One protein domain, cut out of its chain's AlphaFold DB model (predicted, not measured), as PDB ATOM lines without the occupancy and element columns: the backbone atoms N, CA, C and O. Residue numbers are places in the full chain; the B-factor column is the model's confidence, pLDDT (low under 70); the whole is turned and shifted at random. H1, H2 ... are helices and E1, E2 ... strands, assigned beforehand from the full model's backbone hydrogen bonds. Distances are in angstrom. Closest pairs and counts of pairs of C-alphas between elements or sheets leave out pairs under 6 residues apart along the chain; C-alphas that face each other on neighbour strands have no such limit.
ATOM      1  N   GLU A 451      41.096   5.613 -37.909       95.69
ATOM      2  CA  GLU A 451      41.405   7.000 -38.248       95.69
ATOM      3  C   GLU A 451      40.262   7.901 -37.789       95.69
ATOM      4  O   GLU A 451      39.158   7.810 -38.322       95.69
ATOM      5  N   LEU A 452      40.502   8.762 -36.806       95.44
ATOM      6  CA  LEU A 452      39.531   9.734 -36.313       95.44
ATOM      7  C   LEU A 452      39.585  10.998 -37.176       95.44
ATOM      8  O   LEU A 452      40.620  11.658 -37.264       95.44
ATOM      9  N   LEU A 453      38.468  11.324 -37.824       96.19
ATOM     10  CA  LEU A 453      38.317  12.474 -38.709       96.19
ATOM     11  C   LEU A 453      37.573  13.598 -37.991       96.19
ATOM     12  O   LEU A 453      36.374  13.478 -37.731       96.19
ATOM     13  N   PHE A 454      38.279  14.692 -37.713       94.94
ATOM     14  CA  PHE A 454      37.747  15.843 -36.996       94.94
ATOM     15  C   PHE A 454      37.345  16.973 -37.942       94.94
ATOM     16  O   PHE A 454      38.115  17.389 -38.811       94.94
ATOM     17  N   TYR A 455      36.141  17.505 -37.727       94.44
ATOM     18  CA  TYR A 455      35.529  18.517 -38.582       94.44
ATOM     19  C   TYR A 455      35.171  19.786 -37.809       94.44
ATOM     20  O   TYR A 455      34.677  19.725 -36.686       94.44
ATOM     21  N   GLU A 456      35.327  20.934 -38.462       91.44
ATOM     22  CA  GLU A 456      34.805  22.226 -38.022       91.44
ATOM     23  C   GLU A 456      34.087  22.867 -39.213       91.44
ATOM     24  O   GLU A 456      34.637  22.938 -40.309       91.44
ATOM     25  N   ASN A 457      32.824  23.271 -39.038       89.44
ATOM     26  CA  ASN A 457      31.982  23.806 -40.122       89.44
ATOM     27  C   ASN A 457      31.950  22.911 -41.382       89.44
ATOM     28  O   ASN A 457      31.987  23.402 -42.506       89.44
ATOM     29  N   ASN A 458      31.890  21.587 -41.192       90.75
ATOM     30  CA  ASN A 458      31.951  20.557 -42.244       90.75
ATOM     31  C   ASN A 458      33.272  20.481 -43.033       90.75
ATOM     32  O   ASN A 458      33.354  19.729 -44.003       90.75
ATOM     33  N   VAL A 459      34.318  21.185 -42.602       92.56
ATOM     34  CA  VAL A 459      35.664  21.091 -43.168       92.56
ATOM     35  C   VAL A 459      36.518  20.201 -42.271       92.56
ATOM     36  O   VAL A 459      36.562  20.399 -41.058       92.56
ATOM     37  N   LEU A 460      37.174  19.197 -42.859       94.62
ATOM     38  CA  LEU A 460      38.134  18.343 -42.156       94.62
ATOM     39  C   LEU A 460      39.341  19.194 -41.742       94.62
ATOM     40  O   LEU A 460      40.002  19.755 -42.615       94.62
ATOM     41  N   PHE A 461      39.635  19.272 -40.444       93.50
ATOM     42  CA  PHE A 461      40.791  20.023 -39.937       93.50
ATOM     43  C   PHE A 461      41.886  19.130 -39.350       93.50
ATOM     44  O   PHE A 461      43.042  19.538 -39.330       93.50
ATOM     45  N   ALA A 462      41.550  17.923 -38.882       93.38
ATOM     46  CA  ALA A 462      42.535  16.983 -38.358       93.38
ATOM     47  C   ALA A 462      42.151  15.532 -38.649       93.38
ATOM     48  O   ALA A 462      40.975  15.156 -38.657       93.38
ATOM     49  N   LYS A 463      43.181  14.713 -38.850       95.25
ATOM     50  CA  LYS A 463      43.093  13.261 -38.951       95.25
ATOM     51  C   LYS A 463      44.053  12.659 -37.931       95.25
ATOM     52  O   LYS A 463      45.246  12.941 -37.987       95.25
ATOM     53  N   ILE A 464      43.521  11.871 -37.001       94.75
ATOM     54  CA  ILE A 464      44.294  11.270 -35.911       94.75
ATOM     55  C   ILE A 464      44.181   9.750 -35.996       94.75
ATOM     56  O   ILE A 464      43.089   9.197 -35.852       94.75
ATOM     57  N   SER A 465      45.310   9.076 -36.183       96.00
ATOM     58  CA  SER A 465      45.400   7.620 -36.176       96.00
ATOM     59  C   SER A 465      45.445   7.121 -34.735       96.00
ATOM     60  O   SER A 465      46.274   7.566 -33.949       96.00
ATOM     61  N   VAL A 466      44.578   6.177 -34.375       94.94
ATOM     62  CA  VAL A 466      44.637   5.477 -33.085       94.94
ATOM     63  C   VAL A 466      45.206   4.097 -33.335       94.94
ATOM     64  O   VAL A 466      44.599   3.311 -34.061       94.94
ATOM     65  N   VAL A 467      46.359   3.789 -32.750       94.81
ATOM     66  CA  VAL A 467      47.080   2.527 -32.968       94.81
ATOM     67  C   VAL A 467      47.515   1.909 -31.643       94.81
ATOM     68  O   VAL A 467      47.504   2.570 -30.611       94.81
ATOM     69  N   LEU A 468      47.899   0.630 -31.650       94.19
ATOM     70  CA  LEU A 468      48.635   0.058 -30.518       94.19
ATOM     71  C   LEU A 468      50.010   0.721 -30.432       94.19
ATOM     72  O   LEU A 468      50.640   0.926 -31.466       94.19
ATOM     73  N   LYS A 469      50.513   0.940 -29.218       91.81
ATOM     74  CA  LYS A 469      51.835   1.532 -28.973       91.81
ATOM     75  C   LYS A 469      52.963   0.774 -29.679       91.81
ATOM     76  O   LYS A 469      53.799   1.349 -30.357       91.81
ATOM     77  N   SER A 470      52.898  -0.557 -29.649       92.00
ATOM     78  CA  SER A 470      53.834  -1.421 -30.389       92.00
ATOM     79  C   SER A 470      53.775  -1.291 -31.920       92.00
ATOM     80  O   SER A 470      54.596  -1.880 -32.614       92.00
ATOM     81  N   ASN A 471      52.783  -0.590 -32.465       91.62
ATOM     82  CA  ASN A 471      52.612  -0.338 -33.894       91.62
ATOM     83  C   ASN A 471      52.754   1.157 -34.227       91.62
ATOM     84  O   ASN A 471      52.308   1.560 -35.300       91.62
ATOM     85  N   GLU A 472      53.318   1.966 -33.324       91.50
ATOM     86  CA  GLU A 472      53.551   3.386 -33.583       91.50
ATOM     87  C   GLU A 472      54.348   3.601 -34.873       91.50
ATOM     88  O   GLU A 472      55.365   2.946 -35.124       91.50
ATOM     89  N   ASP A 473      53.864   4.534 -35.690       89.44
ATOM     90  CA  ASP A 473      54.622   5.069 -36.808       89.44
ATOM     91  C   ASP A 473      55.560   6.156 -36.275       89.44
ATOM     92  O   ASP A 473      55.107   7.202 -35.807       89.44
ATOM     93  N   LYS A 474      56.868   5.886 -36.330       86.06
ATOM     94  CA  LYS A 474      57.913   6.781 -35.816       86.06
ATOM     95  C   LYS A 474      58.015   8.089 -36.615       86.06
ATOM     96  O   LYS A 474      58.620   9.032 -36.116       86.06
ATOM     97  N   ASP A 475      57.409   8.160 -37.803       89.50
ATOM     98  CA  ASP A 475      57.354   9.372 -38.630       89.50
ATOM     99  C   ASP A 475      56.154  10.281 -38.284       89.50
ATOM    100  O   ASP A 475      56.018  11.380 -38.829       89.50
ATOM    101  N   MET A 476      55.260   9.842 -37.391       91.25
ATOM    102  CA  MET A 476      54.107  10.621 -36.937       91.25
ATOM    103  C   MET A 476      54.316  11.182 -35.530       91.25
ATOM    104  O   MET A 476      54.982  10.590 -34.684       91.25
ATOM    105  N   TYR A 477      53.685  12.323 -35.250       90.88
ATOM    106  CA  TYR A 477      53.744  12.930 -33.928       90.88
ATOM    107  C   TYR A 477      52.751  12.244 -32.984       90.88
ATOM    108  O   TYR A 477      51.545  12.233 -33.243       90.88
ATOM    109  N   ASN A 478      53.254  11.694 -31.879       91.44
ATOM    110  CA  ASN A 478      52.436  11.085 -30.836       91.44
ATOM    111  C   ASN A 478      51.871  12.161 -29.901       91.44
ATOM    112  O   ASN A 478      52.596  12.759 -29.113       91.44
ATOM    113  N   ILE A 479      50.562  12.400 -29.963       89.62
ATOM    114  CA  ILE A 479      49.900  13.420 -29.135       89.62
ATOM    115  C   ILE A 479      49.535  12.926 -27.730       89.62
ATOM    116  O   ILE A 479      48.909  13.673 -26.979       89.62
ATOM    117  N   ASN A 480      49.929  11.702 -27.357       87.56
ATOM    118  CA  ASN A 480      49.865  11.239 -25.970       87.56
ATOM    119  C   ASN A 480      50.933  11.899 -25.087       87.56
ATOM    120  O   ASN A 480      50.737  11.990 -23.879       87.56
ATOM    121  N   SER A 481      52.093  12.260 -25.655       70.38
ATOM    122  CA  SER A 481      53.213  12.801 -24.878       70.38
ATOM    123  C   SER A 481      52.953  14.234 -24.411       70.38
ATOM    124  O   SER A 481      52.202  14.984 -25.040       70.38
ATOM    125  N   GLU A 482      53.598  14.605 -23.302       57.25
ATOM    126  CA  GLU A 482      53.458  15.904 -22.640       57.25
ATOM    127  C   GLU A 482      53.607  17.071 -23.635       57.25
ATOM    128  O   GLU A 482      54.640  17.227 -24.284       57.25
ATOM    129  N   GLY A 483      52.555  17.890 -23.766       60.88
ATOM    130  CA  GLY A 483      52.592  19.145 -24.527       60.88
ATOM    131  C   GLY A 483      51.389  19.419 -25.433       60.88
ATOM    132  O   GLY A 483      51.058  20.586 -25.633       60.88
ATOM    133  N   PHE A 484      50.697  18.391 -25.951       65.62
ATOM    134  CA  PHE A 484      49.520  18.603 -26.815       65.62
ATOM    135  C   PHE A 484      48.196  18.454 -26.056       65.62
ATOM    136  O   PHE A 484      47.363  19.358 -26.093       65.62
ATOM    137  N   ILE A 485      48.000  17.336 -25.347       61.94
ATOM    138  CA  ILE A 485      46.775  17.041 -24.597       61.94
ATOM    139  C   ILE A 485      47.141  16.420 -23.244       61.94
ATOM    140  O   ILE A 485      47.546  15.267 -23.165       61.94
ATOM    141  N   ASP A 486      46.975  17.186 -22.163       66.81
ATOM    142  CA  ASP A 486      47.149  16.690 -20.790       66.81
ATOM    143  C   ASP A 486      45.945  15.818 -20.386       66.81
ATOM    144  O   ASP A 486      44.917  16.320 -19.910       66.81
ATOM    145  N   LEU A 487      46.018  14.525 -20.709       74.44
ATOM    146  CA  LEU A 487      45.011  13.515 -20.402       74.44
ATOM    147  C   LEU A 487      45.689  12.315 -19.739       74.44
ATOM    148  O   LEU A 487      46.529  11.657 -20.342       74.44
ATOM    149  N   GLN A 488      45.280  11.993 -18.514       81.69
ATOM    150  CA  GLN A 488      45.737  10.795 -17.813       81.69
ATOM    151  C   GLN A 488      44.700   9.680 -17.957       81.69
ATOM    152  O   GLN A 488      43.556   9.830 -17.528       81.69
ATOM    153  N   HIS A 489      45.094   8.566 -18.577       89.50
ATOM    154  CA  HIS A 489      44.253   7.382 -18.738       89.50
ATOM    155  C   HIS A 489      45.117   6.126 -18.913       89.50
ATOM    156  O   HIS A 489      46.067   6.139 -19.693       89.50
ATOM    157  N   ASN A 490      44.764   5.016 -18.255       90.44
ATOM    158  CA  ASN A 490      45.579   3.789 -18.239       90.44
ATOM    159  C   ASN A 490      45.854   3.222 -19.640       90.44
ATOM    160  O   ASN A 490      46.975   2.818 -19.940       90.44
ATOM    161  N   LEU A 491      44.842   3.242 -20.512       92.94
ATOM    162  CA  LEU A 491      44.965   2.789 -21.902       92.94
ATOM    163  C   LEU A 491      46.027   3.540 -22.729       92.94
ATOM    164  O   LEU A 491      46.502   2.977 -23.711       92.94
ATOM    165  N   LEU A 492      46.449   4.752 -22.348       91.62
ATOM    166  CA  LEU A 492      47.523   5.480 -23.051       91.62
ATOM    167  C   LEU A 492      48.900   4.805 -22.904       91.62
ATOM    168  O   LEU A 492      49.837   5.147 -23.624       91.62
ATOM    169  N   ASN A 493      49.024   3.816 -22.011       89.81
ATOM    170  CA  ASN A 493      50.194   2.940 -21.939       89.81
ATOM    171  C   ASN A 493      50.217   1.888 -23.062       89.81
ATOM    172  O   ASN A 493      51.282   1.368 -23.390       89.81
ATOM    173  N   GLU A 494      49.058   1.569 -23.647       91.56
ATOM    174  CA  GLU A 494      48.880   0.502 -24.640       91.56
ATOM    175  C   GLU A 494      48.560   1.035 -26.044       91.56
ATOM    176  O   GLU A 494      48.829   0.346 -27.033       91.56
ATOM    177  N   ILE A 495      47.991   2.241 -26.145       93.31
ATOM    178  CA  ILE A 495      47.552   2.852 -27.405       93.31
ATOM    179  C   ILE A 495      48.155   4.235 -27.609       93.31
ATOM    180  O   ILE A 495      48.430   4.945 -26.645       93.31
ATOM    181  N   SER A 496      48.238   4.649 -28.868       93.44
ATOM    182  CA  SER A 496      48.845   5.911 -29.283       93.44
ATOM    183  C   SER A 496      47.942   6.653 -30.248       93.44
ATOM    184  O   SER A 496      47.435   6.068 -31.208       93.44
ATOM    185  N   PHE A 497      47.741   7.940 -29.977       94.50
ATOM    186  CA  PHE A 497      47.109   8.869 -30.897       94.50
ATOM    187  C   PHE A 497      48.210   9.557 -31.702       94.50
ATOM    188  O   PHE A 497      49.054  10.254 -31.144       94.50
ATOM    189  N   LEU A 498      48.213   9.349 -33.013       94.44
ATOM    190  CA  LEU A 498      49.235   9.855 -33.919       94.44
ATOM    191  C   LEU A 498      48.627  10.864 -34.890       94.44
ATOM    192  O   LEU A 498      47.538  10.649 -35.423       94.44
ATOM    193  N   ILE A 499      49.345  11.950 -35.158       93.19
ATOM    194  CA  ILE A 499      48.961  12.967 -36.141       93.19
ATOM    195  C   ILE A 499      50.141  13.311 -37.050       93.19
ATOM    196  O   ILE A 499      51.304  13.203 -36.661       93.19
ATOM    197  N   ASN A 500      49.852  13.748 -38.276       91.19
ATOM    198  CA  ASN A 500      50.885  14.293 -39.146       91.19
ATOM    199  C   ASN A 500      51.426  15.619 -38.582       91.19
ATOM    200  O   ASN A 500      50.659  16.506 -38.201       91.19
ATOM    201  N   GLU A 501      52.745  15.795 -38.606       84.06
ATOM    202  CA  GLU A 501      53.422  17.008 -38.132       84.06
ATOM    203  C   GLU A 501      52.999  18.285 -38.896       84.06
ATOM    204  O   GLU A 501      53.053  19.401 -38.383       84.06
ATOM    205  N   LYS A 502      52.518  18.167 -40.136       84.62
ATOM    206  CA  LYS A 502      51.976  19.323 -40.871       84.62
ATOM    207  C   LYS A 502      50.597  19.738 -40.374       84.62
ATOM    208  O   LYS A 502      50.263  20.920 -40.445       84.62
ATOM    209  N   ASP A 503      49.808  18.778 -39.902       84.56
ATOM    210  CA  ASP A 503      48.443  19.018 -39.447       84.56
ATOM    211  C   ASP A 503      48.449  19.559 -38.017       84.56
ATOM    212  O   ASP A 503      47.737  20.520 -37.746       84.56
ATOM    213  N   ILE A 504      49.321  19.047 -37.137       84.69
ATOM    214  CA  ILE A 504      49.412  19.512 -35.743       84.69
ATOM    215  C   ILE A 504      49.662  21.022 -35.635       84.69
ATOM    216  O   ILE A 504      49.020  21.703 -34.838       84.69
ATOM    217  N   ASN A 505      50.518  21.562 -36.506       83.12
ATOM    218  CA  ASN A 505      50.883  22.980 -36.538       83.12
ATOM    219  C   ASN A 505      49.746  23.900 -37.018       83.12
ATOM    220  O   ASN A 505      49.854  25.120 -36.921       83.12
ATOM    221  N   ARG A 506      48.660  23.335 -37.559       86.75
ATOM    222  CA  ARG A 506      47.488  24.071 -38.060       86.75
ATOM    223  C   ARG A 506      46.305  24.034 -37.094       86.75
ATOM    224  O   ARG A 506      45.304  24.699 -37.352       86.75
ATOM    225  N   ILE A 507      46.408  23.266 -36.008       89.75
ATOM    226  CA  ILE A 507      45.328  23.092 -35.037       89.75
ATOM    227  C   ILE A 507      45.290  24.290 -34.083       89.75
ATOM    228  O   ILE A 507      46.248  24.566 -33.363       89.75
ATOM    229  N   SER A 508      44.149  24.979 -34.049       90.56
ATOM    230  CA  SER A 508      43.873  26.055 -33.085       90.56
ATOM    231  C   SER A 508      43.570  25.517 -31.679       90.56
ATOM    232  O   SER A 508      43.131  24.380 -31.533       90.56
ATOM    233  N   GLU A 509      43.703  26.342 -30.635       88.50
ATOM    234  CA  GLU A 509      43.392  25.934 -29.248       88.50
ATOM    235  C   GLU A 509      41.966  25.378 -29.086       88.50
ATOM    236  O   GLU A 509      41.769  24.314 -28.508       88.50
ATOM    237  N   LYS A 510      40.968  26.011 -29.716       90.50
ATOM    238  CA  LYS A 510      39.581  25.511 -29.723       90.50
ATOM    239  C   LYS A 510      39.470  24.106 -30.333       90.50
ATOM    240  O   LYS A 510      38.691  23.275 -29.873       90.50
ATOM    241  N   GLN A 511      40.223  23.841 -31.398       92.38
ATOM    242  CA  GLN A 511      40.249  22.529 -32.040       92.38
ATOM    243  C   GLN A 511      40.979  21.493 -31.174       92.38
ATOM    244  O   GLN A 511      40.542  20.341 -31.130       92.38
ATOM    245  N   LYS A 512      42.023  21.890 -30.431       90.06
ATOM    246  CA  LYS A 512      42.673  21.025 -29.432       90.06
ATOM    247  C   LYS A 512      41.692  20.599 -28.343       90.06
ATOM    248  O   LYS A 512      41.640  19.413 -28.026       90.06
ATOM    249  N   ASP A 513      40.862  21.511 -27.838       88.69
ATOM    250  CA  ASP A 513      39.834  21.188 -26.836       88.69
ATOM    251  C   ASP A 513      38.812  20.164 -27.354       88.69
ATOM    252  O   ASP A 513      38.443  19.226 -26.641       88.69
ATOM    253  N   LEU A 514      38.382  20.304 -28.615       90.81
ATOM    254  CA  LEU A 514      37.493  19.339 -29.270       90.81
ATOM    255  C   LEU A 514      38.140  17.953 -29.373       90.81
ATOM    256  O   LEU A 514      37.495  16.952 -29.052       90.81
ATOM    257  N   ILE A 515      39.411  17.896 -29.782       92.25
ATOM    258  CA  ILE A 515      40.173  16.646 -29.860       92.25
ATOM    259  C   ILE A 515      40.307  16.021 -28.468       92.25
ATOM    260  O   ILE A 515      39.965  14.851 -28.295       92.25
ATOM    261  N   LYS A 516      40.725  16.801 -27.465       89.88
ATOM    262  CA  LYS A 516      40.917  16.350 -26.080       89.88
ATOM    263  C   LYS A 516      39.644  15.754 -25.493       89.88
ATOM    264  O   LYS A 516      39.681  14.678 -24.894       89.88
ATOM    265  N   LYS A 517      38.511  16.436 -25.677       90.38
ATOM    266  CA  LYS A 517      37.213  15.947 -25.204       90.38
ATOM    267  C   LYS A 517      36.860  14.612 -25.858       90.38
ATOM    268  O   LYS A 517      36.548  13.658 -25.153       90.38
ATOM    269  N   TYR A 518      36.966  14.532 -27.184       92.94
ATOM    270  CA  TYR A 518      36.639  13.309 -27.912       92.94
ATOM    271  C   TYR A 518      37.551  12.140 -27.520       92.94
ATOM    272  O   TYR A 518      37.068  11.031 -27.324       92.94
ATOM    273  N   GLN A 519      38.859  12.371 -27.372       91.69
ATOM    274  CA  GLN A 519      39.804  11.340 -26.932       91.69
ATOM    275  C   GLN A 519      39.457  10.797 -25.549       91.69
ATOM    276  O   GLN A 519      39.462   9.584 -25.359       91.69
ATOM    277  N   LYS A 520      39.120  11.674 -24.595       91.00
ATOM    278  CA  LYS A 520      38.698  11.252 -23.256       91.00
ATOM    279  C   LYS A 520      37.473  10.343 -23.324       91.00
ATOM    280  O   LYS A 520      37.497   9.256 -22.751       91.00
ATOM    281  N   ASP A 521      36.442  10.765 -24.047       92.00
ATOM    282  CA  ASP A 521      35.215   9.981 -24.187       92.00
ATOM    283  C   ASP A 521      35.498   8.648 -24.908       92.00
ATOM    284  O   ASP A 521      35.036   7.593 -24.478       92.00
ATOM    285  N   PHE A 522      36.327   8.663 -25.956       93.94
ATOM    286  CA  PHE A 522      36.742   7.463 -26.683       93.94
ATOM    287  C   PHE A 522      37.436   6.447 -25.766       93.94
ATOM    288  O   PHE A 522      37.111   5.261 -25.812       93.94
ATOM    289  N   LEU A 523      38.368   6.902 -24.926       93.94
ATOM    290  CA  LEU A 523      39.102   6.043 -23.996       93.94
ATOM    291  C   LEU A 523      38.190   5.415 -22.941       93.94
ATOM    292  O   LEU A 523      38.323   4.221 -22.688       93.94
ATOM    293  N   ILE A 524      37.238   6.180 -22.394       93.31
ATOM    294  CA  ILE A 524      36.263   5.679 -21.413       93.31
ATOM    295  C   ILE A 524      35.419   4.557 -22.027       93.31
ATOM    296  O   ILE A 524      35.383   3.447 -21.498       93.31
ATOM    297  N   TYR A 525      34.802   4.803 -23.188       94.69
ATOM    298  CA  TYR A 525      33.982   3.789 -23.861       94.69
ATOM    299  C   TYR A 525      34.798   2.561 -24.280       94.69
ATOM    300  O   TYR A 525      34.308   1.428 -24.228       94.69
ATOM    301  N   LEU A 526      36.045   2.766 -24.717       94.94
ATOM    302  CA  LEU A 526      36.942   1.670 -25.064       94.94
ATOM    303  C   LEU A 526      37.279   0.834 -23.827       94.94
ATOM    304  O   LEU A 526      37.167  -0.388 -23.888       94.94
ATOM    305  N   GLU A 527      37.631   1.459 -22.706       95.25
ATOM    306  CA  GLU A 527      37.947   0.762 -21.458       95.25
ATOM    307  C   GLU A 527      36.761  -0.053 -20.937       95.25
ATOM    308  O   GLU A 527      36.920  -1.238 -20.634       95.25
ATOM    309  N   GLU A 528      35.559   0.529 -20.908       94.75
ATOM    310  CA  GLU A 528      34.332  -0.170 -20.515       94.75
ATOM    311  C   GLU A 528      34.112  -1.433 -21.355       94.75
ATOM    312  O   GLU A 528      33.868  -2.525 -20.822       94.75
ATOM    313  N   ARG A 529      34.261  -1.314 -22.678       93.56
ATOM    314  CA  ARG A 529      34.077  -2.443 -23.587       93.56
ATOM    315  C   ARG A 529      35.175  -3.494 -23.438       93.56
ATOM    316  O   ARG A 529      34.867  -4.686 -23.437       93.56
ATOM    317  N   LEU A 530      36.433  -3.089 -23.281       94.56
ATOM    318  CA  LEU A 530      37.547  -4.011 -23.047       94.56
ATOM    319  C   LEU A 530      37.371  -4.771 -21.729       94.56
ATOM    320  O   LEU A 530      37.569  -5.984 -21.695       94.56
ATOM    321  N   ASN A 531      36.933  -4.098 -20.664       95.31
ATOM    322  CA  ASN A 531      36.647  -4.727 -19.375       95.31
ATOM    323  C   ASN A 531      35.502  -5.740 -19.478       95.31
ATOM    324  O   ASN A 531      35.604  -6.846 -18.942       95.31
ATOM    325  N   PHE A 532      34.444  -5.409 -20.224       94.50
ATOM    326  CA  PHE A 532      33.365  -6.352 -20.512       94.50
ATOM    327  C   PHE A 532      33.870  -7.592 -21.266       94.50
ATOM    328  O   PHE A 532      33.544  -8.715 -20.885       94.50
ATOM    329  N   ILE A 533      34.697  -7.412 -22.300       94.44
ATOM    330  CA  ILE A 533      35.273  -8.525 -23.068       94.44
ATOM    331  C   ILE A 533      36.134  -9.410 -22.160       94.44
ATOM    332  O   ILE A 533      35.929 -10.623 -22.116       94.44
ATOM    333  N   LYS A 534      37.058  -8.816 -21.395       94.12
ATOM    334  CA  LYS A 534      37.957  -9.538 -20.481       94.12
ATOM    335  C   LYS A 534      37.187 -10.364 -19.450       94.12
ATOM    336  O   LYS A 534      37.562 -11.503 -19.194       94.12
ATOM    337  N   LYS A 535      36.095  -9.822 -18.903       95.44
ATOM    338  CA  LYS A 535      35.253 -10.501 -17.907       95.44
ATOM    339  C   LYS A 535      34.525 -11.733 -18.458       95.44
ATOM    340  O   LYS A 535      34.294 -12.671 -17.704       95.44
ATOM    341  N   ASN A 536      34.128 -11.718 -19.733       94.06
ATOM    342  CA  ASN A 536      33.269 -12.757 -20.319       94.06
ATOM    343  C   ASN A 536      34.021 -13.789 -21.174       94.06
ATOM    344  O   ASN A 536      33.442 -14.804 -21.564       94.06
ATOM    345  N   LYS A 537      35.297 -13.550 -21.489       94.06
ATOM    346  CA  LYS A 537      36.116 -14.517 -22.223       94.06
ATOM    347  C   LYS A 537      36.331 -15.792 -21.418       94.06
ATOM    348  O   LYS A 537      36.615 -15.757 -20.226       94.06
TER     349      LYS A 537
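AT A GLANCE: This is residues 451 to 537 of the 594 residues of an uncharacterized protein of Campylobacter lari NCTC 11845 (UniProt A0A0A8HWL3). A small, twisted sheet of three strands has one long helix, H3, running slantwise over one face, and residues 528 to 537, of which 528 to 536 belong to H3, stick out of the body as an arm. A long loop, residues 469 to 489, joins E2 to H1 and pairs briefly with the edge strand E3 on its way, while the short helices H1 and H2 come just before and just after E3. The printed part has 87 residues, with three named helices and three named strands in the order E1, E2, H1, E3, H2, H3; the sheet's order is E1, E2, E3, antiparallel throughout, and the class is mixed, helices and strands. The whole is compact, with a radius of gyration of the C-alphas of 13.6 A, and spans 43 by 29 by 21 A.

HOW THE PARTS SIT: E1, residues 451 to 456, and E2, residues 459 to 468, form a hairpin of antiparallel neighbours at 156 degrees; N 452 and O 464 are within hydrogen-bond range at 2.8 A. E2 is the inner strand, and E3, residues 495 to 499, is its other antiparallel neighbour at 148 degrees, with N 467 and O 496 at 3.0 A. The sheet is only just strongly twisted, its C-alphas lying up to 4.1 A off the best plane. Residues 477 to 478 pair antiparallel with residues 498 to 499 of E3. H1, residues 490 to 493, is not on the sheet. H2, residues 501 to 504, only grazes the sheet with residues 503 to 504; its closest C-alphas to E2 are those of Asp 503 and Ala 462, 6.3 A apart. H3, residues 509 to 536, is on the sheet at a height of 8.9 A, over E1 and E2 and slantwise to the strands, at 36 degrees to E2 on the local plane; this makes two layers, a helix on one face of a sheet. The closest C-alphas of E1 and H3 are those of Phe 454 and Ile 515, 7.6 A apart. H1 and H3 are close but not clearly touching, the C-alphas of Leu 491 and Leu 523 being 7.0 A apart. H2 and H3 are apart. In H3 every O i to N i+4 pair is within hydrogen-bond range; H1 and H2 are too short for such a pair, and of their single O i to N i+3 pairs that of H1 is within range and that of H2 is not.

IN THESE COORDINATES: E1 begins at C-alpha 451 (41.405, 7.000, -38.248). E2 measures 27.8 A from first to last C-alpha, E1 16.6 A and E3 13.4 A. H1 measures 6.0 A and H2 5.3 A. H3 measures 41.0 A, from C-alpha 509 (43.392, 25.934, -29.248) to C-alpha 536 (33.269, -12.757, -20.319).

THE WHOLE: The two C-alphas farthest apart are those of Arg 506 and Asn 536, at 43.3 A. Without residues 528 to 537, which stand free, the body spans 32 by 27 by 21 A. The printed part has no cut; the link from E2 to H1, 21 residues, is long and the other links are tight. The mean pLDDT of the printed part is 89.7, and residues 482 to 486 are under 70.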